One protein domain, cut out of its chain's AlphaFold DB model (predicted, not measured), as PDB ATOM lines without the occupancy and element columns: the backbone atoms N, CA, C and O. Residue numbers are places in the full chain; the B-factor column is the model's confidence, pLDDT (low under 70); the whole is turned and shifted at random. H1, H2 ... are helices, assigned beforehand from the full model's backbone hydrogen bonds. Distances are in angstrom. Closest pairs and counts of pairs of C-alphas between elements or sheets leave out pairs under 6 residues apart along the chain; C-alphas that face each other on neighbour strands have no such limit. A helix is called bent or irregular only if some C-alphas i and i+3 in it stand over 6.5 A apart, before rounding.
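AT A GLANCE: This is residues 7 to 140 of the 578 residues of the protein "Hypothetical protein" of Rotaria sp. Silwood2 (UniProt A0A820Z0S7). A long up-and-down bundle of four helices, H2, H4, H5 and H6, makes a rod in which the long hairpin of H5 and H6 runs on past the shorter H2 and H4 at one end. Beyond the other end of the bundle the short H1 is set off on a long link, with residues 14 to 20 sticking out; H3 is a short corner between H2 and H4, and H7 a short turn after H6. The printed part has 134 residues with seven named helices, H1 to H7 in order along the chain, and no named strand: the class is all helix. The whole is loose, with a radius of gyration of the C-alphas of 18.0 A, and spans 65 by 25 by 22 A.

IN THESE COORDINATES: H1, residues 7 to 15, begins at C-alpha 7 (213.628, 331.876, 243.568) and is 12.3 A long. H2, residues 27 to 40, is 20.1 A long, and H3, residues 44 to 49, 8.9 A. H4, residues 51 to 65, is 21.3 A long; it is only just irregular, with C-alphas 61 and 64 6.7 A apart. H5, residues 71 to 95, measures 36.6 A and ends at C-alpha 95 (193.314, 351.715, 198.431). H6, residues 99 to 130, is the longest at 44.6 A. H7, residues 132 to 135, is 5.1 A long and ends at C-alpha 135 (214.771, 328.587, 227.428).

HOW THE PARTS SIT: In the bundle each of H2, H4, H5 and H6 runs against the one before it. H5 and H6 form a helical hairpin and touch at a shallow tilt of 21 degrees, with the C-alphas of Ala 89 and Ala 105 closest at 5.1 A. H4 and H5, also a hairpin, touch at a shallow tilt of 14 degrees, H5 with residues 71 to 78 alone; the closest C-alphas are those of Leu 63 and Ala 71, 5.7 A. H2 and H4 touch, opposite ways at a shallow tilt of 32 degrees, with the C-alphas of Cys 31 and Met 61 closest at 5.3 A. H2 and H6 only just touch, with 3 pairs of C-alphas within 8 A, the closest Lys 37 and Leu 118 at 7.0 A. H3 and H4 touch only at the corner, with the C-alphas of Tyr 47 and Arg 54 4.6 A apart. H7 is close to but not clearly touching H4, the closest C-alphas being those of Pro 64 and Phe 135, 5.6 A. H1 is apart from H2 and H6, for instance. Every O i to N i+4 pair is within hydrogen-bond range in H1 and H2, against 1 of 2 in H3, 9 of 11 in H4, 20 of 21 in H5 and 26 of 28 in H6; H7 is too short for such a pair.

THE WHOLE: The C-alphas of Asn 18 and Asp 98 are the two farthest apart, at 65.5 A. The printed part has no cut; the link from H1 to H2 is long, with 11 residues, and the other links are tight. The mean pLDDT of the printed part is 92.7, and residues 17 to 19 are under 70.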
ATOM      1  N   GLY A   7     213.004 332.383 242.342       84.75
ATOM      2  CA  GLY A   7     213.628 331.876 243.568       84.75
ATOM      3  C   GLY A   7     214.422 330.583 243.352       84.75
ATOM      4  O   GLY A   7     215.552 330.473 243.821       84.75
ATOM      5  N   PHE A   8     213.887 329.629 242.580       80.69
ATOM      6  CA  PHE A   8     214.612 328.402 242.226       80.69
ATOM      7  C   PHE A   8     215.791 328.675 241.293       80.69
ATOM      8  O   PHE A   8     216.865 328.112 241.491       80.69
ATOM      9  N   VAL A   9     215.604 329.537 240.288       82.25
ATOM     10  CA  VAL A   9     216.673 329.952 239.364       82.25
ATOM     11  C   VAL A   9     217.851 330.544 240.140       82.25
ATOM     12  O   VAL A   9     218.998 330.179 239.890       82.25
ATOM     13  N   GLU A  10     217.569 331.427 241.095       83.88
ATOM     14  CA  GLU A  10     218.582 332.130 241.876       83.88
ATOM     15  C   GLU A  10     219.313 331.200 242.856       83.88
ATOM     16  O   GLU A  10     220.541 331.159 242.860       83.88
ATOM     17  N   VAL A  11     218.587 330.349 243.592       85.94
ATOM     18  CA  VAL A  11     219.203 329.332 244.465       85.94
ATOM     19  C   VAL A  11     220.090 328.369 243.666       85.94
ATOM     20  O   VAL A  11     221.190 328.042 244.107       85.94
ATOM     21  N   ILE A  12     219.668 327.943 242.468       82.81
ATOM     22  CA  ILE A  12     220.489 327.071 241.612       82.81
ATOM     23  C   ILE A  12     221.774 327.783 241.167       82.81
ATOM     24  O   ILE A  12     222.835 327.163 241.201       82.81
ATOM     25  N   LYS A  13     221.718 329.069 240.796       80.12
ATOM     26  CA  LYS A  13     222.920 329.848 240.443       80.12
ATOM     27  C   LYS A  13     223.891 329.984 241.616       80.12
ATOM     28  O   LYS A  13     225.094 329.877 241.410       80.12
ATOM     29  N   GLN A  14     223.383 330.205 242.828       84.25
ATOM     30  CA  GLN A  14     224.210 330.357 244.028       84.25
ATOM     31  C   GLN A  14     224.904 329.039 244.406       84.25
ATOM     32  O   GLN A  14     226.120 329.014 244.600       84.25
ATOM     33  N   VAL A  15     224.148 327.934 244.445       86.25
ATOM     34  CA  VAL A  15     224.655 326.599 244.818       86.25
ATOM     35  C   VAL A  15     225.592 326.010 243.756       86.25
ATOM     36  O   VAL A  15     226.585 325.380 244.106       86.25
ATOM     37  N   TYR A  16     225.311 326.226 242.468       81.62
ATOM     38  CA  TYR A  16     226.089 325.685 241.343       81.62
ATOM     39  C   TYR A  16     226.841 326.790 240.581       81.62
ATOM     40  O   TYR A  16     226.860 326.834 239.349       81.62
ATOM     41  N   SER A  17     227.463 327.693 241.338       69.62
ATOM     42  CA  SER A  17     228.130 328.923 240.879       69.62
ATOM     43  C   SER A  17     229.422 328.701 240.075       69.62
ATOM     44  O   SER A  17     229.969 329.637 239.497       69.62
ATOM     45  N   ASN A  18     229.900 327.463 239.967       69.19
ATOM     46  CA  ASN A  18     231.157 327.078 239.319       69.19
ATOM     47  C   ASN A  18     231.071 326.896 237.785       69.19
ATOM     48  O   ASN A  18     231.893 326.188 237.209       69.19
ATOM     49  N   ASN A  19     230.086 327.511 237.113       64.38
ATOM     50  CA  ASN A  19     229.832 327.496 235.654       64.38
ATOM     51  C   ASN A  19     229.668 326.119 234.967       64.38
ATOM     52  O   ASN A  19     229.219 326.060 233.824       64.38
ATOM     53  N   ALA A  20     229.941 325.005 235.649       70.50
ATOM     54  CA  ALA A  20     229.786 323.647 235.126       70.50
ATOM     55  C   ALA A  20     228.313 323.226 234.934       70.50
ATOM     56  O   ALA A  20     228.025 322.266 234.220       70.50
ATOM     57  N   THR A  21     227.368 323.936 235.561       74.12
ATOM     58  CA  THR A  21     225.937 323.599 235.547       74.12
ATOM     59  C   THR A  21     225.136 324.613 234.737       74.12
ATOM     60  O   THR A  21     224.819 325.703 235.210       74.12
ATOM     61  N   ARG A  22     224.719 324.236 233.523       80.31
ATOM     62  CA  ARG A  22     223.777 325.041 232.732       80.31
ATOM     63  C   ARG A  22     222.352 324.872 233.267       80.31
ATOM     64  O   ARG A  22     221.727 323.824 233.087       80.31
ATOM     65  N   HIS A  23     221.807 325.917 233.891       84.69
ATOM     66  CA  HIS A  23     220.373 325.985 234.180       84.69
ATOM     67  C   HIS A  23     219.578 326.195 232.882       84.69
ATOM     68  O   HIS A  23     219.946 327.013 232.042       84.69
ATOM     69  N   VAL A  24     218.509 325.416 232.708       88.81
ATOM     70  CA  VAL A  24     217.601 325.472 231.553       88.81
ATOM     71  C   VAL A  24     216.184 325.211 232.057       88.81
ATOM     72  O   VAL A  24     215.983 324.355 232.924       88.81
ATOM     73  N   GLY A  25     215.201 325.934 231.542       89.38
ATOM     74  CA  GLY A  25     213.805 325.778 231.915       89.38
ATOM     75  C   GLY A  25     213.055 324.709 231.117       89.38
ATOM     76  O   GLY A  25     213.536 324.142 230.136       89.38
ATOM     77  N   CYS A  26     211.843 324.403 231.569       91.81
ATOM     78  CA  CYS A  26     210.992 323.384 230.977       91.81
ATOM     79  C   CYS A  26     210.367 323.838 229.639       91.81
ATOM     80  O   CYS A  26     209.587 324.795 229.588       91.81
ATOM     81  N   TYR A  27     210.602 323.084 228.557       93.62
ATOM     82  CA  TYR A  27     209.977 323.322 227.245       93.62
ATOM     83  C   TYR A  27     208.446 323.340 227.314       93.62
ATOM     84  O   TYR A  27     207.798 324.222 226.752       93.62
ATOM     85  N   PHE A  28     207.858 322.385 228.041       91.38
ATOM     86  CA  PHE A  28     206.406 322.277 228.174       91.38
ATOM     87  C   PHE A  28     205.807 323.523 228.839       91.38
ATOM     88  O   PHE A  28     204.845 324.083 228.313       91.38
ATOM     89  N   HIS A  29     206.415 324.011 229.925       91.62
ATOM     90  CA  HIS A  29     205.961 325.228 230.599       91.62
ATOM     91  C   HIS A  29     206.201 326.499 229.773       91.62
ATOM     92  O   HIS A  29     205.374 327.405 229.829       91.62
ATOM     93  N   THR A  30     207.231 326.530 228.921       93.88
ATOM     94  CA  THR A  30     207.423 327.605 227.926       93.88
ATOM     95  C   THR A  30     206.234 327.670 226.963       93.88
ATOM     96  O   THR A  30     205.547 328.686 226.874       93.88
ATOM     97  N   CYS A  31     205.908 326.549 226.310       95.44
ATOM     98  CA  CYS A  31     204.767 326.467 225.395       95.44
ATOM     99  C   CYS A  31     203.431 326.744 226.098       95.44
ATOM    100  O   CYS A  31     202.566 327.418 225.535       95.44
ATOM    101  N   GLN A  32     203.259 326.273 227.337       94.62
ATOM    102  CA  GLN A  32     202.054 326.531 228.120       94.62
ATOM    103  C   GLN A  32     201.906 328.020 228.466       94.62
ATOM    104  O   GLN A  32     200.808 328.555 228.344       94.62
ATOM    105  N   ALA A  33     202.984 328.704 228.855       96.25
ATOM    106  CA  ALA A  33     202.968 330.133 229.159       96.25
ATOM    107  C   ALA A  33     202.682 330.991 227.913       96.25
ATOM    108  O   ALA A  33     201.874 331.917 227.982       96.25
ATOM    109  N   ILE A  34     203.268 330.650 226.758       97.31
ATOM    110  CA  ILE A  34     202.946 331.291 225.469       97.31
ATOM    111  C   ILE A  34     201.460 331.091 225.138       97.31
ATOM    112  O   ILE A  34     200.771 332.053 224.802       97.31
ATOM    113  N   TYR A  35     200.933 329.868 225.278       97.62
ATOM    114  CA  TYR A  35     199.524 329.599 224.982       97.62
ATOM    115  C   TYR A  35     198.571 330.311 225.950       97.62
ATOM    116  O   TYR A  35     197.580 330.883 225.507       97.62
ATOM    117  N   ARG A  36     198.888 330.366 227.252       98.00
ATOM    118  CA  ARG A  36     198.118 331.156 228.227       98.00
ATOM    119  C   ARG A  36     198.043 332.626 227.808       98.00
ATOM    120  O   ARG A  36     196.953 333.187 227.840       98.00
ATOM    121  N   LYS A  37     199.146 333.221 227.329       98.12
ATOM    122  CA  LYS A  37     199.127 334.600 226.816       98.12
ATOM    123  C   LYS A  37     198.266 334.748 225.558       98.12
ATOM    124  O   LYS A  37     197.500 335.699 225.468       98.12
ATOM    125  N   VAL A  38     198.327 333.790 224.628       97.94
ATOM    126  CA  VAL A  38     197.447 333.723 223.439       97.94
ATOM    127  C   VAL A  38     195.963 333.686 223.824       97.94
ATOM    128  O   VAL A  38     195.144 334.305 223.145       97.94
ATOM    129  N   GLN A  39     195.605 332.994 224.908       97.62
ATOM    130  CA  GLN A  39     194.237 332.982 225.435       97.62
ATOM    131  C   GLN A  39     193.864 334.320 226.090       97.62
ATOM    132  O   GLN A  39     192.814 334.871 225.774       97.62
ATOM    133  N   GLU A  40     194.739 334.861 226.945       97.94
ATOM    134  CA  GLU A  40     194.557 336.133 227.663       97.94
ATOM    135  C   GLU A  40     194.260 337.310 226.717       97.94
ATOM    136  O   GLU A  40     193.343 338.087 226.963       97.94
ATOM    137  N   ILE A  41     194.992 337.410 225.600       97.44
ATOM    138  CA  ILE A  41     194.838 338.492 224.608       97.44
ATOM    139  C   ILE A  41     193.769 338.203 223.534       97.44
ATOM    140  O   ILE A  41     193.651 338.945 222.561       97.44
ATOM    141  N   GLY A  42     193.004 337.114 223.664       95.19
ATOM    142  CA  GLY A  42     191.899 336.779 222.758       95.19
ATOM    143  C   GLY A  42     192.288 336.134 221.418       95.19
ATOM    144  O   GLY A  42     191.409 335.867 220.598       95.19
ATOM    145  N   LEU A  43     193.563 335.797 221.186       95.69
ATOM    146  CA  LEU A  43     194.006 335.106 219.963       95.69
ATOM    147  C   LEU A  43     193.608 333.622 219.900       95.69
ATOM    148  O   LEU A  43     193.867 332.979 218.885       95.69
ATOM    149  N   GLN A  44     192.955 333.051 220.920       94.81
ATOM    150  CA  GLN A  44     192.539 331.641 220.904       94.81
ATOM    151  C   GLN A  44     191.623 331.291 219.716       94.81
ATOM    152  O   GLN A  44     191.759 330.203 219.154       94.81
ATOM    153  N   VAL A  45     190.704 332.178 219.313       92.81
ATOM    154  CA  VAL A  45     189.852 331.942 218.133       92.81
ATOM    155  C   VAL A  45     190.668 332.091 216.834       92.81
ATOM    156  O   VAL A  45     190.771 331.088 216.125       92.81
ATOM    157  N   PRO A  46     191.361 333.223 216.570       91.81
ATOM    158  CA  PRO A  46     192.277 333.374 215.431       91.81
ATOM    159  C   PRO A  46     193.321 332.260 215.266       91.81
ATOM    160  O   PRO A  46     193.576 331.808 214.157       91.81
ATOM    161  N   TYR A  47     193.899 331.746 216.354       90.62
ATOM    162  CA  TYR A  47     194.836 330.616 216.325       90.62
ATOM    163  C   TYR A  47     194.210 329.338 215.726       90.62
ATOM    164  O   TYR A  47     194.884 328.538 215.066       90.62
ATOM    165  N   ASN A  48     192.910 329.134 215.942       85.31
ATOM    166  CA  ASN A  48     192.181 327.990 215.409       85.31
ATOM    167  C   ASN A  48     191.620 328.253 214.005       85.31
ATOM    168  O   ASN A  48     191.668 327.338 213.187       85.31
ATOM    169  N   SER A  49     191.159 329.465 213.686       82.62
ATOM    170  CA  SER A  49     190.584 329.799 212.372       82.62
ATOM    171  C   SER A  49     191.615 330.160 211.301       82.62
ATOM    172  O   SER A  49     191.434 329.799 210.144       82.62
ATOM    173  N   THR A  50     192.693 330.854 211.669       85.38
ATOM    174  CA  THR A  50     193.530 331.621 210.737       85.38
ATOM    175  C   THR A  50     194.932 331.024 210.653       85.38
ATOM    176  O   THR A  50     195.699 331.036 211.620       85.38
ATOM    177  N   VAL A  51     195.289 330.496 209.477       85.31
ATOM    178  CA  VAL A  51     196.518 329.705 209.287       85.31
ATOM    179  C   VAL A  51     197.775 330.491 209.661       85.31
ATOM    180  O   VAL A  51     198.602 329.982 210.412       85.31
ATOM    181  N   TRP A  52     197.904 331.738 209.205       91.69
ATOM    182  CA  TRP A  52     199.118 332.534 209.422       91.69
ATOM    183  C   TRP A  52     199.306 332.966 210.889       91.69
ATOM    184  O   TRP A  52     200.429 332.956 211.389       91.69
ATOM    185  N   VAL A  53     198.218 333.246 211.618       92.50
ATOM    186  CA  VAL A  53     198.258 333.507 213.071       92.50
ATOM    187  C   VAL A  53     198.726 332.254 213.812       92.50
ATOM    188  O   VAL A  53     199.588 332.320 214.691       92.50
ATOM    189  N   ARG A  54     198.210 331.083 213.414       93.75
ATOM    190  CA  ARG A  54     198.648 329.784 213.939       93.75
ATOM    191  C   ARG A  54     200.131 329.526 213.663       93.75
ATOM    192  O   ARG A  54     200.796 328.966 214.533       93.75
ATOM    193  N   THR A  55     200.643 329.931 212.496       91.75
ATOM    194  CA  THR A  55     202.074 329.880 212.158       91.75
ATOM    195  C   THR A  55     202.892 330.681 213.159       91.75
ATOM    196  O   THR A  55     203.705 330.086 213.857       91.75
ATOM    197  N   VAL A  56     202.618 331.983 213.308       96.31
ATOM    198  CA  VAL A  56     203.362 332.877 214.218       96.31
ATOM    199  C   VAL A  56     203.401 332.318 215.644       96.31
ATOM    200  O   VAL A  56     204.476 332.160 216.219       96.31
ATOM    201  N   VAL A  57     202.246 331.926 216.194       97.00
ATOM    202  CA  VAL A  57     202.161 331.353 217.550       97.00
ATOM    203  C   VAL A  57     202.977 330.063 217.684       97.00
ATOM    204  O   VAL A  57     203.672 329.876 218.683       97.00
ATOM    205  N   LYS A  58     202.918 329.162 216.695       95.50
ATOM    206  CA  LYS A  58     203.697 327.915 216.729       95.50
ATOM    207  C   LYS A  58     205.192 328.150 216.537       95.50
ATOM    208  O   LYS A  58     205.970 327.418 217.137       95.50
ATOM    209  N   SER A  59     205.594 329.148 215.755       96.69
ATOM    210  CA  SER A  59     207.004 329.501 215.582       96.69
ATOM    211  C   SER A  59     207.596 330.026 216.887       96.69
ATOM    212  O   SER A  59     208.646 329.542 217.295       96.69
ATOM    213  N   LEU A  60     206.872 330.869 217.636       98.12
ATOM    214  CA  LEU A  60     207.268 331.260 218.999       98.12
ATOM    215  C   LEU A  60     207.407 330.049 219.943       98.12
ATOM    216  O   LEU A  60     208.346 329.981 220.731       98.12
ATOM    217  N   MET A  61     206.518 329.053 219.835       96.94
ATOM    218  CA  MET A  61     206.633 327.787 220.580       96.94
ATOM    219  C   MET A  61     207.764 326.869 220.084       96.94
ATOM    220  O   MET A  61     208.153 325.954 220.806       96.94
ATOM    221  N   ALA A  62     208.293 327.088 218.879       96.19
ATOM    222  CA  ALA A  62     209.392 326.320 218.302       96.19
ATOM    223  C   ALA A  62     210.774 326.951 218.561       96.19
ATOM    224  O   ALA A  62     211.758 326.214 218.560       96.19
ATOM    225  N   LEU A  63     210.863 328.255 218.866       97.50
ATOM    226  CA  LEU A  63     212.119 328.926 219.252       97.50
ATOM    227  C   LEU A  63     212.898 328.198 220.376       97.50
ATOM    228  O   LEU A  63     214.113 328.058 220.244       97.50
ATOM    229  N   PRO A  64     212.266 327.642 221.433       96.25
ATOM    230  CA  PRO A  64     212.965 326.827 222.434       96.25
ATOM    231  C   PRO A  64     213.648 325.562 221.893       96.25
ATOM    232  O   PRO A  64     214.508 325.001 222.565       96.25
ATOM    233  N   LEU A  65     213.270 325.069 220.712       95.62
ATOM    234  CA  LEU A  65     213.906 323.911 220.077       95.62
ATOM    235  C   LEU A  65     215.093 324.307 219.182       95.62
ATOM    236  O   LEU A  65     215.808 323.429 218.711       95.62
ATOM    237  N   LEU A  66     215.328 325.599 218.942       96.12
ATOM    238  CA  LEU A  66     216.489 326.060 218.184       96.12
ATOM    239  C   LEU A  66     217.777 326.016 219.013       96.12
ATOM    240  O   LEU A  66     217.768 326.026 220.247       96.12
ATOM    241  N   TYR A  67     218.906 326.056 218.306       96.06
ATOM    242  CA  TYR A  67     220.180 326.464 218.886       96.06
ATOM    243  C   TYR A  67     220.057 327.864 219.504       96.06
ATOM    244  O   TYR A  67     219.526 328.779 218.875       96.06
ATOM    245  N   GLN A  68     220.596 328.053 220.713       95.25
ATOM    246  CA  GLN A  68     220.441 329.298 221.483       95.25
ATOM    247  C   GLN A  68     220.900 330.564 220.734       95.25
ATOM    248  O   GLN A  68     220.307 331.623 220.905       95.25
ATOM    249  N   HIS A  69     221.912 330.448 219.866       95.50
ATOM    250  CA  HIS A  69     222.441 331.564 219.073       95.50
ATOM    251  C   HIS A  69     221.525 331.979 217.904       95.50
ATOM    252  O   HIS A  69     221.681 333.072 217.372       95.50
ATOM    253  N   LEU A  70     220.564 331.134 217.511       97.31
ATOM    254  CA  LEU A  70     219.601 331.426 216.441       97.31
ATOM    255  C   LEU A  70     218.318 332.076 216.959       97.31
ATOM    256  O   LEU A  70     217.609 332.707 216.181       97.31
ATOM    257  N   ALA A  71     217.998 331.908 218.245       97.00
ATOM    258  CA  ALA A  71     216.686 332.252 218.790       97.00
ATOM    259  C   ALA A  71     216.316 333.732 218.594       97.00
ATOM    260  O   ALA A  71     215.187 334.008 218.199       97.00
ATOM    261  N   ASN A  72     217.262 334.657 218.798       97.75
ATOM    262  CA  ASN A  72     217.031 336.094 218.611       97.75
ATOM    263  C   ASN A  72     216.782 336.428 217.133       97.75
ATOM    264  O   ASN A  72     215.698 336.875 216.789       97.75
ATOM    265  N   GLY A  73     217.715 336.092 216.234       97.88
ATOM    266  CA  GLY A  73     217.553 336.394 214.804       97.88
ATOM    267  C   GLY A  73     216.339 335.709 214.160       97.88
ATOM    268  O   GLY A  73     215.761 336.227 213.209       97.88
ATOM    269  N   GLN A  74     215.911 334.555 214.681       97.94
ATOM    270  CA  GLN A  74     214.668 333.901 214.266       97.94
ATOM    271  C   GLN A  74     213.415 334.559 214.864       97.94
ATOM    272  O   GLN A  74     212.387 334.619 214.195       97.94
ATOM    273  N   PHE A  75     213.488 335.104 216.081       98.56
ATOM    274  CA  PHE A  75     212.433 335.949 216.640       98.56
ATOM    275  C   PHE A  75     212.267 337.249 215.832       98.56
ATOM    276  O   PHE A  75     211.147 337.571 215.439       98.56
ATOM    277  N   ASP A  76     213.364 337.917 215.472       98.31
ATOM    278  CA  ASP A  76     213.358 339.149 214.667       98.31
ATOM    279  C   ASP A  76     212.719 338.936 213.281       98.31
ATOM    280  O   ASP A  76     211.994 339.796 212.773       98.31
ATOM    281  N   GLN A  77     212.917 337.755 212.680       97.75
ATOM    282  CA  GLN A  77     212.236 337.351 211.443       97.75
ATOM    283  C   GLN A  77     210.718 337.179 211.632       97.75
ATOM    284  O   GLN A  77     209.946 337.585 210.762       97.75
ATOM    285  N   ILE A  78     210.268 336.629 212.768       98.12
ATOM    286  CA  ILE A  78     208.835 336.521 213.097       98.12
ATOM    287  C   ILE A  78     208.223 337.919 213.293       98.12
ATOM    288  O   ILE A  78     207.131 338.176 212.783       98.12
ATOM    289  N   VAL A  79     208.920 338.828 213.986       98.56
ATOM    290  CA  VAL A  79     208.487 340.228 214.162       98.56
ATOM    291  C   VAL A  79     208.367 340.922 212.804       98.56
ATOM    292  O   VAL A  79     207.301 341.447 212.475       98.56
ATOM    293  N   SER A  80     209.409 340.826 211.972       98.00
ATOM    294  CA  SER A  80     209.451 341.411 210.624       98.00
ATOM    295  C   SER A  80     208.297 340.927 209.739       98.00
ATOM    296  O   SER A  80     207.665 341.729 209.051       98.00
ATOM    297  N   LEU A  81     207.955 339.633 209.806       96.50
ATOM    298  CA  LEU A  81     206.821 339.058 209.079       96.50
ATOM    299  C   LEU A  81     205.481 339.681 209.503       96.50
ATOM    300  O   LEU A  81     204.633 339.941 208.647       96.50
ATOM    301  N   VAL A  82     205.266 339.943 210.797       98.19
ATOM    302  CA  VAL A  82     204.037 340.604 211.274       98.19
ATOM    303  C   VAL A  82     204.019 342.083 210.870       98.19
ATOM    304  O   VAL A  82     202.997 342.563 210.374       98.19
ATOM    305  N   ASP A  83     205.153 342.782 210.962       98.25
ATOM    306  CA  ASP A  83     205.297 344.173 210.510       98.25
ATOM    307  C   ASP A  83     205.000 344.349 209.013       98.25
ATOM    308  O   ASP A  83     204.323 345.298 208.607       98.25
ATOM    309  N   GLU A  84     205.496 343.449 208.163       97.44
ATOM    310  CA  GLU A  84     205.227 343.471 206.723       97.44
ATOM    311  C   GLU A  84     203.746 343.251 206.407       97.44
ATOM    312  O   GLU A  84     203.175 343.972 205.579       97.44
ATOM    313  N   ARG A  85     203.089 342.314 207.105       97.06
ATOM    314  CA  ARG A  85     201.640 342.096 206.976       97.06
ATOM    315  C   ARG A  85     200.849 343.321 207.426       97.06
ATOM    316  O   ARG A  85     199.975 343.772 206.683       97.06
ATOM    317  N   LEU A  86     201.217 343.937 208.550       97.88
ATOM    318  CA  LEU A  86     200.603 345.169 209.046       97.88
ATOM    319  C   LEU A  86     200.760 346.333 208.053       97.88
ATOM    320  O   LEU A  86     199.789 347.043 207.774       97.88
ATOM    321  N   LYS A  87     201.954 346.514 207.468       97.75
ATOM    322  CA  LYS A  87     202.221 347.510 206.410       97.75
ATOM    323  C   LYS A  87     201.354 347.247 205.172       97.75
ATOM    324  O   LYS A  87     200.718 348.175 204.664       97.75
ATOM    325  N   LYS A  88     201.270 345.991 204.714       96.56
ATOM    326  CA  LYS A  88     200.452 345.582 203.559       96.56
ATOM    327  C   LYS A  88     198.957 345.815 203.802       96.56
ATOM    328  O   LYS A  88     198.296 346.398 202.946       96.56
ATOM    329  N   ALA A  89     198.442 345.439 204.970       95.25
ATOM    330  CA  ALA A  89     197.039 345.619 205.337       95.25
ATOM    331  C   ALA A  89     196.670 347.106 205.503       95.25
ATOM    332  O   ALA A  89     195.649 347.554 204.981       95.25
ATOM    333  N   LYS A  90     197.546 347.919 206.120       96.62
ATOM    334  CA  LYS A  90     197.393 349.387 206.188       96.62
ATOM    335  C   LYS A  90     197.401 350.045 204.805       96.62
ATOM    336  O   LYS A  90     196.651 350.997 204.601       96.62
ATOM    337  N   LYS A  91     198.202 349.546 203.852       95.62
ATOM    338  CA  LYS A  91     198.164 349.996 202.450       95.62
ATOM    339  C   LYS A  91     196.836 349.618 201.788       95.62
ATOM    340  O   LYS A  91     196.167 350.508 201.276       95.62
ATOM    341  N   LEU A  92     196.427 348.349 201.874       93.06
ATOM    342  CA  LEU A  92     195.176 347.853 201.290       93.06
ATOM    343  C   LEU A  92     193.954 348.627 201.806       93.06
ATOM    344  O   LEU A  92     193.157 349.099 201.007       93.06
ATOM    345  N   LYS A  93     193.856 348.873 203.120       93.62
ATOM    346  CA  LYS A  93     192.764 349.657 203.727       93.62
ATOM    347  C   LYS A  93     192.639 351.085 203.164       93.62
ATOM    348  O   LYS A  93     191.549 351.643 203.201       93.62
ATOM    349  N   ARG A  94     193.732 351.683 202.669       92.00
ATOM    350  CA  ARG A  94     193.738 353.023 202.045       92.00
ATOM    351  C   ARG A  94     193.361 353.004 200.562       92.00
ATOM    352  O   ARG A  94     192.969 354.041 200.047       92.00
ATOM    353  N   THR A  95     193.527 351.868 199.882       91.88
ATOM    354  CA  THR A  95     193.314 351.715 198.431       91.88
ATOM    355  C   THR A  95     192.147 350.786 198.084       91.88
ATOM    356  O   THR A  95     191.975 350.446 196.918       91.88
ATOM    357  N   ALA A  96     191.395 350.313 199.080       87.50
ATOM    358  CA  ALA A  96     190.239 349.447 198.891       87.50
ATOM    359  C   ALA A  96     189.076 350.244 198.284       87.50
ATOM    360  O   ALA A  96     188.655 351.254 198.847       87.50
ATOM    361  N   ASN A  97     188.558 349.761 197.153       84.38
ATOM    362  CA  ASN A  97     187.449 350.389 196.429       84.38
ATOM    363  C   ASN A  97     186.076 349.800 196.799       84.38
ATOM    364  O   ASN A  97     185.053 350.385 196.453       84.38
ATOM    365  N   ASP A  98     186.046 348.659 197.494       90.06
ATOM    366  CA  ASP A  98     184.832 347.993 197.967       90.06
ATOM    367  C   ASP A  98     184.861 347.753 199.490       90.06
ATOM    368  O   ASP A  98     185.895 347.890 200.158       90.06
ATOM    369  N   SER A  99     183.684 347.453 200.048       87.50
ATOM    370  CA  SER A  99     183.494 347.279 201.493       87.50
ATOM    371  C   SER A  99     184.217 346.041 202.026       87.50
ATOM    372  O   SER A  99     184.832 346.108 203.090       87.50
ATOM    373  N   ASP A 100     184.192 344.944 201.272       87.94
ATOM    374  CA  ASP A 100     184.670 343.629 201.701       87.94
ATOM    375  C   ASP A 100     186.202 343.623 201.825       87.94
ATOM    376  O   ASP A 100     186.754 343.184 202.836       87.94
ATOM    377  N   GLN A 101     186.909 344.221 200.858       87.06
ATOM    378  CA  GLN A 101     188.350 344.476 200.942       87.06
ATOM    379  C   GLN A 101     188.698 345.403 202.111       87.06
ATOM    380  O   GLN A 101     189.721 345.210 202.774       87.06
ATOM    381  N   CYS A 102     187.865 346.414 202.384       90.44
ATOM    382  CA  CYS A 102     188.085 347.320 203.507       90.44
ATOM    383  C   CYS A 102     187.913 346.599 204.855       90.44
ATOM    384  O   CYS A 102     188.676 346.866 205.784       90.44
ATOM    385  N   GLU A 103     186.948 345.685 204.970       91.56
ATOM    386  CA  GLU A 103     186.707 344.875 206.165       91.56
ATOM    387  C   GLU A 103     187.801 343.823 206.379       91.56
ATOM    388  O   GLU A 103     188.411 343.794 207.450       91.56
ATOM    389  N   ALA A 104     188.164 343.062 205.342       90.06
ATOM    390  CA  ALA A 104     189.279 342.115 205.390       90.06
ATOM    391  C   ALA A 104     190.599 342.801 205.798       90.06
ATOM    392  O   ALA A 104     191.337 342.300 206.648       90.06
ATOM    393  N   ALA A 105     190.874 343.997 205.264       94.19
ATOM    394  CA  ALA A 105     192.042 344.780 205.653       94.19
ATOM    395  C   ALA A 105     191.970 345.305 207.101       94.19
ATOM    396  O   ALA A 105     193.012 345.458 207.738       94.19
ATOM    397  N   ARG A 106     190.776 345.587 207.647       95.44
ATOM    398  CA  ARG A 106     190.606 345.974 209.063       95.44
ATOM    399  C   ARG A 106     190.876 344.805 210.003       95.44
ATOM    400  O   ARG A 106     191.580 345.010 210.991       95.44
ATOM    401  N   GLU A 107     190.361 343.613 209.703       94.62
ATOM    402  CA  GLU A 107     190.592 342.431 210.543       94.62
ATOM    403  C   GLU A 107     192.066 342.004 210.506       94.62
ATOM    404  O   GLU A 107     192.658 341.770 211.554       94.62
ATOM    405  N   GLU A 108     192.716 342.021 209.338       95.38
ATOM    406  CA  GLU A 108     194.152 341.726 209.230       95.38
ATOM    407  C   GLU A 108     195.014 342.720 210.039       95.38
ATOM    408  O   GLU A 108     195.946 342.306 210.731       95.38
ATOM    409  N   ILE A 109     194.679 344.023 210.028       97.88
ATOM    410  CA  ILE A 109     195.330 345.034 210.887       97.88
ATOM    411  C   ILE A 109     195.142 344.688 212.368       97.88
ATOM    412  O   ILE A 109     196.123 344.655 213.108       97.88
ATOM    413  N   ARG A 110     193.907 344.395 212.789       97.75
ATOM    414  CA  ARG A 110     193.569 344.046 214.176       97.75
ATOM    415  C   ARG A 110     194.319 342.797 214.647       97.75
ATOM    416  O   ARG A 110     194.847 342.787 215.756       97.75
ATOM    417  N   LEU A 111     194.405 341.761 213.813       97.62
ATOM    418  CA  LEU A 111     195.158 340.540 214.115       97.62
ATOM    419  C   LEU A 111     196.656 340.819 214.284       97.62
ATOM    420  O   LEU A 111     197.261 340.316 215.231       97.62
ATOM    421  N   CYS A 112     197.245 341.648 213.417       98.38
ATOM    422  CA  CYS A 112     198.638 342.075 213.557       98.38
ATOM    423  C   CYS A 112     198.858 342.886 214.846       98.38
ATOM    424  O   CYS A 112     199.812 342.629 215.573       98.38
ATOM    425  N   GLU A 113     197.964 343.824 215.173       97.75
ATOM    426  CA  GLU A 113     198.052 344.652 216.386       97.75
ATOM    427  C   GLU A 113     197.985 343.805 217.669       97.75
ATOM    428  O   GLU A 113     198.800 344.001 218.571       97.75
ATOM    429  N   ILE A 114     197.109 342.794 217.733       97.81
ATOM    430  CA  ILE A 114     197.066 341.856 218.869       97.81
ATOM    431  C   ILE A 114     198.310 340.944 218.885       97.81
ATOM    432  O   ILE A 114     198.847 340.646 219.954       97.81
ATOM    433  N   LEU A 115     198.825 340.525 217.723       98.31
ATOM    434  CA  LEU A 115     200.077 339.762 217.653       98.31
ATOM    435  C   LEU A 115     201.293 340.571 218.122       98.31
ATOM    436  O   LEU A 115     202.148 339.993 218.786       98.31
ATOM    437  N   HIS A 116     201.357 341.885 217.891       98.56
ATOM    438  CA  HIS A 116     202.411 342.719 218.481       98.56
ATOM    439  C   HIS A 116     202.365 342.728 220.019       98.56
ATOM    440  O   HIS A 116     203.420 342.760 220.647       98.56
ATOM    441  N   VAL A 117     201.187 342.606 220.649       98.50
ATOM    442  CA  VAL A 117     201.089 342.431 222.113       98.50
ATOM    443  C   VAL A 117     201.711 341.100 222.556       98.50
ATOM    444  O   VAL A 117     202.406 341.055 223.573       98.50
ATOM    445  N   LEU A 118     201.515 340.021 221.786       98.62
ATOM    446  CA  LEU A 118     202.157 338.726 222.045       98.62
ATOM    447  C   LEU A 118     203.675 338.778 221.830       98.62
ATOM    448  O   LEU A 118     204.416 338.230 222.642       98.62
ATOM    449  N   LEU A 119     204.125 339.426 220.752       98.69
ATOM    450  CA  LEU A 119     205.540 339.565 220.408       98.69
ATOM    451  C   LEU A 119     206.280 340.408 221.447       98.69
ATOM    452  O   LEU A 119     207.292 339.950 221.954       98.69
ATOM    453  N   ASN A 120     205.735 341.556 221.858       98.62
ATOM    454  CA  ASN A 120     206.318 342.369 222.930       98.62
ATOM    455  C   ASN A 120     206.363 341.602 224.266       98.62
ATOM    456  O   ASN A 120     207.368 341.637 224.964       98.62
ATOM    457  N   TYR A 121     205.324 340.832 224.618       98.50
ATOM    458  CA  TYR A 121     205.413 339.921 225.771       98.50
ATOM    459  C   TYR A 121     206.559 338.906 225.615       98.50
ATOM    460  O   TYR A 121     207.276 338.634 226.580       98.50
ATOM    461  N   PHE A 122     206.738 338.347 224.414       98.50
ATOM    462  CA  PHE A 122     207.793 337.376 224.153       98.50
ATOM    463  C   PHE A 122     209.189 338.000 224.243       98.50
ATOM    464  O   PHE A 122     210.067 337.436 224.887       98.50
ATOM    465  N   GLU A 123     209.375 339.183 223.674       98.50
ATOM    466  CA  GLU A 123     210.608 339.959 223.757       98.50
ATOM    467  C   GLU A 123     210.963 340.287 225.215       98.50
ATOM    468  O   GLU A 123     212.001 339.861 225.717       98.50
ATOM    469  N   GLN A 124     210.064 340.957 225.944       98.19
ATOM    470  CA  GLN A 124     210.342 341.412 227.309       98.19
ATOM    471  C   GLN A 124     210.580 340.251 228.285       98.19
ATOM    472  O   GLN A 124     211.482 340.313 229.124       98.19
ATOM    473  N   TYR A 125     209.798 339.171 228.187       96.50
ATOM    474  CA  TYR A 125     209.917 338.050 229.119       96.50
ATOM    475  C   TYR A 125     210.893 336.970 228.637       96.50
ATOM    476  O   TYR A 125     211.831 336.627 229.353       96.50
ATOM    477  N   TRP A 126     210.710 336.424 227.433       96.94
ATOM    478  CA  TRP A 126     211.496 335.278 226.967       96.94
ATOM    479  C   TRP A 126     212.873 335.685 226.439       96.94
ATOM    480  O   TRP A 126     213.856 335.060 226.835       96.94
ATOM    481  N   ILE A 127     212.977 336.733 225.617       97.31
ATOM    482  CA  ILE A 127     214.272 337.190 225.081       97.31
ATOM    483  C   ILE A 127     215.082 337.943 226.148       97.31
ATOM    484  O   ILE A 127     216.224 337.571 226.407       97.31
ATOM    485  N   ASN A 128     214.490 338.946 226.803       95.88
ATOM    486  CA  ASN A 128     215.227 339.869 227.674       95.88
ATOM    487  C   ASN A 128     215.382 339.370 229.122       95.88
ATOM    488  O   ASN A 128     216.439 339.562 229.716       95.88
ATOM    489  N   THR A 129     214.355 338.732 229.705       92.88
ATOM    490  CA  THR A 129     214.378 338.324 231.128       92.88
ATOM    491  C   THR A 129     214.870 336.886 231.326       92.88
ATOM    492  O   THR A 129     215.759 336.639 232.139       92.88
ATOM    493  N   VAL A 130     214.301 335.919 230.599       92.44
ATOM    494  CA  VAL A 130     214.677 334.494 230.693       92.44
ATOM    495  C   VAL A 130     215.941 334.200 229.879       92.44
ATOM    496  O   VAL A 130     216.839 333.513 230.360       92.44
ATOM    497  N   THR A 131     216.040 334.777 228.680       94.25
ATOM    498  CA  THR A 131     217.096 334.601 227.664       94.25
ATOM    499  C   THR A 131     217.128 333.228 226.965       94.25
ATOM    500  O   THR A 131     216.824 332.195 227.581       94.25
ATOM    501  N   PRO A 132     217.570 333.162 225.688       95.50
ATOM    502  CA  PRO A 132     217.731 331.900 224.957       95.50
ATOM    503  C   PRO A 132     218.612 330.868 225.662       95.50
ATOM    504  O   PRO A 132     218.340 329.673 225.584       95.50
ATOM    505  N   ALA A 133     219.637 331.305 226.400       91.56
ATOM    506  CA  ALA A 133     220.512 330.405 227.152       91.56
ATOM    507  C   ALA A 133     219.737 329.553 228.176       91.56
ATOM    508  O   ALA A 133     220.108 328.398 228.410       91.56
ATOM    509  N   MET A 134     218.642 330.088 228.731       91.56
ATOM    510  CA  MET A 134     217.794 329.407 229.710       91.56
ATOM    511  C   MET A 134     216.573 328.719 229.089       91.56
ATOM    512  O   MET A 134     216.175 327.681 229.605       91.56
ATOM    513  N   PHE A 135     215.962 329.234 228.012       94.38
ATOM    514  CA  PHE A 135     214.771 328.587 227.428       94.38
ATOM    515  C   PHE A 135     215.062 327.622 226.263       94.38
ATOM    516  O   PHE A 135     214.237 326.747 225.990       94.38
ATOM    517  N   CYS A 136     216.207 327.724 225.574       95.44
ATOM    518  CA  CYS A 136     216.539 326.816 224.471       95.44
ATOM    519  C   CYS A 136     217.030 325.453 224.983       95.44
ATOM    520  O   CYS A 136     218.072 325.332 225.626       95.44
ATOM    521  N   VAL A 137     216.301 324.400 224.626       93.88
ATOM    522  CA  VAL A 137     216.477 323.010 225.080       93.88
ATOM    523  C   VAL A 137     217.106 322.096 224.012       93.88
ATOM    524  O   VAL A 137     217.029 320.867 224.113       93.88
ATOM    525  N   GLN A 138     217.709 322.674 222.967       92.38
ATOM    526  CA  GLN A 138     218.497 321.942 221.967       92.38
ATOM    527  C   GLN A 138     219.660 321.190 222.649       92.38
ATOM    528  O   GLN A 138     220.192 321.630 223.668       92.38
ATOM    529  N   GLY A 139     219.988 319.999 222.134       84.12
ATOM    530  CA  GLY A 139     221.056 319.137 222.658       84.12
ATOM    531  C   GLY A 139     220.720 318.375 223.949       84.12
ATOM    532  O   GLY A 139     221.405 317.412 224.281       84.12
ATOM    533  N   LEU A 140     219.651 318.736 224.668       86.56
ATOM    534  CA  LEU A 140     219.307 318.084 225.934       86.56
ATOM    535  C   LEU A 140     218.586 316.740 225.739       86.56
ATOM    536  O   LEU A 140     217.557 316.653 225.060       86.56
TER     537      LEU A 140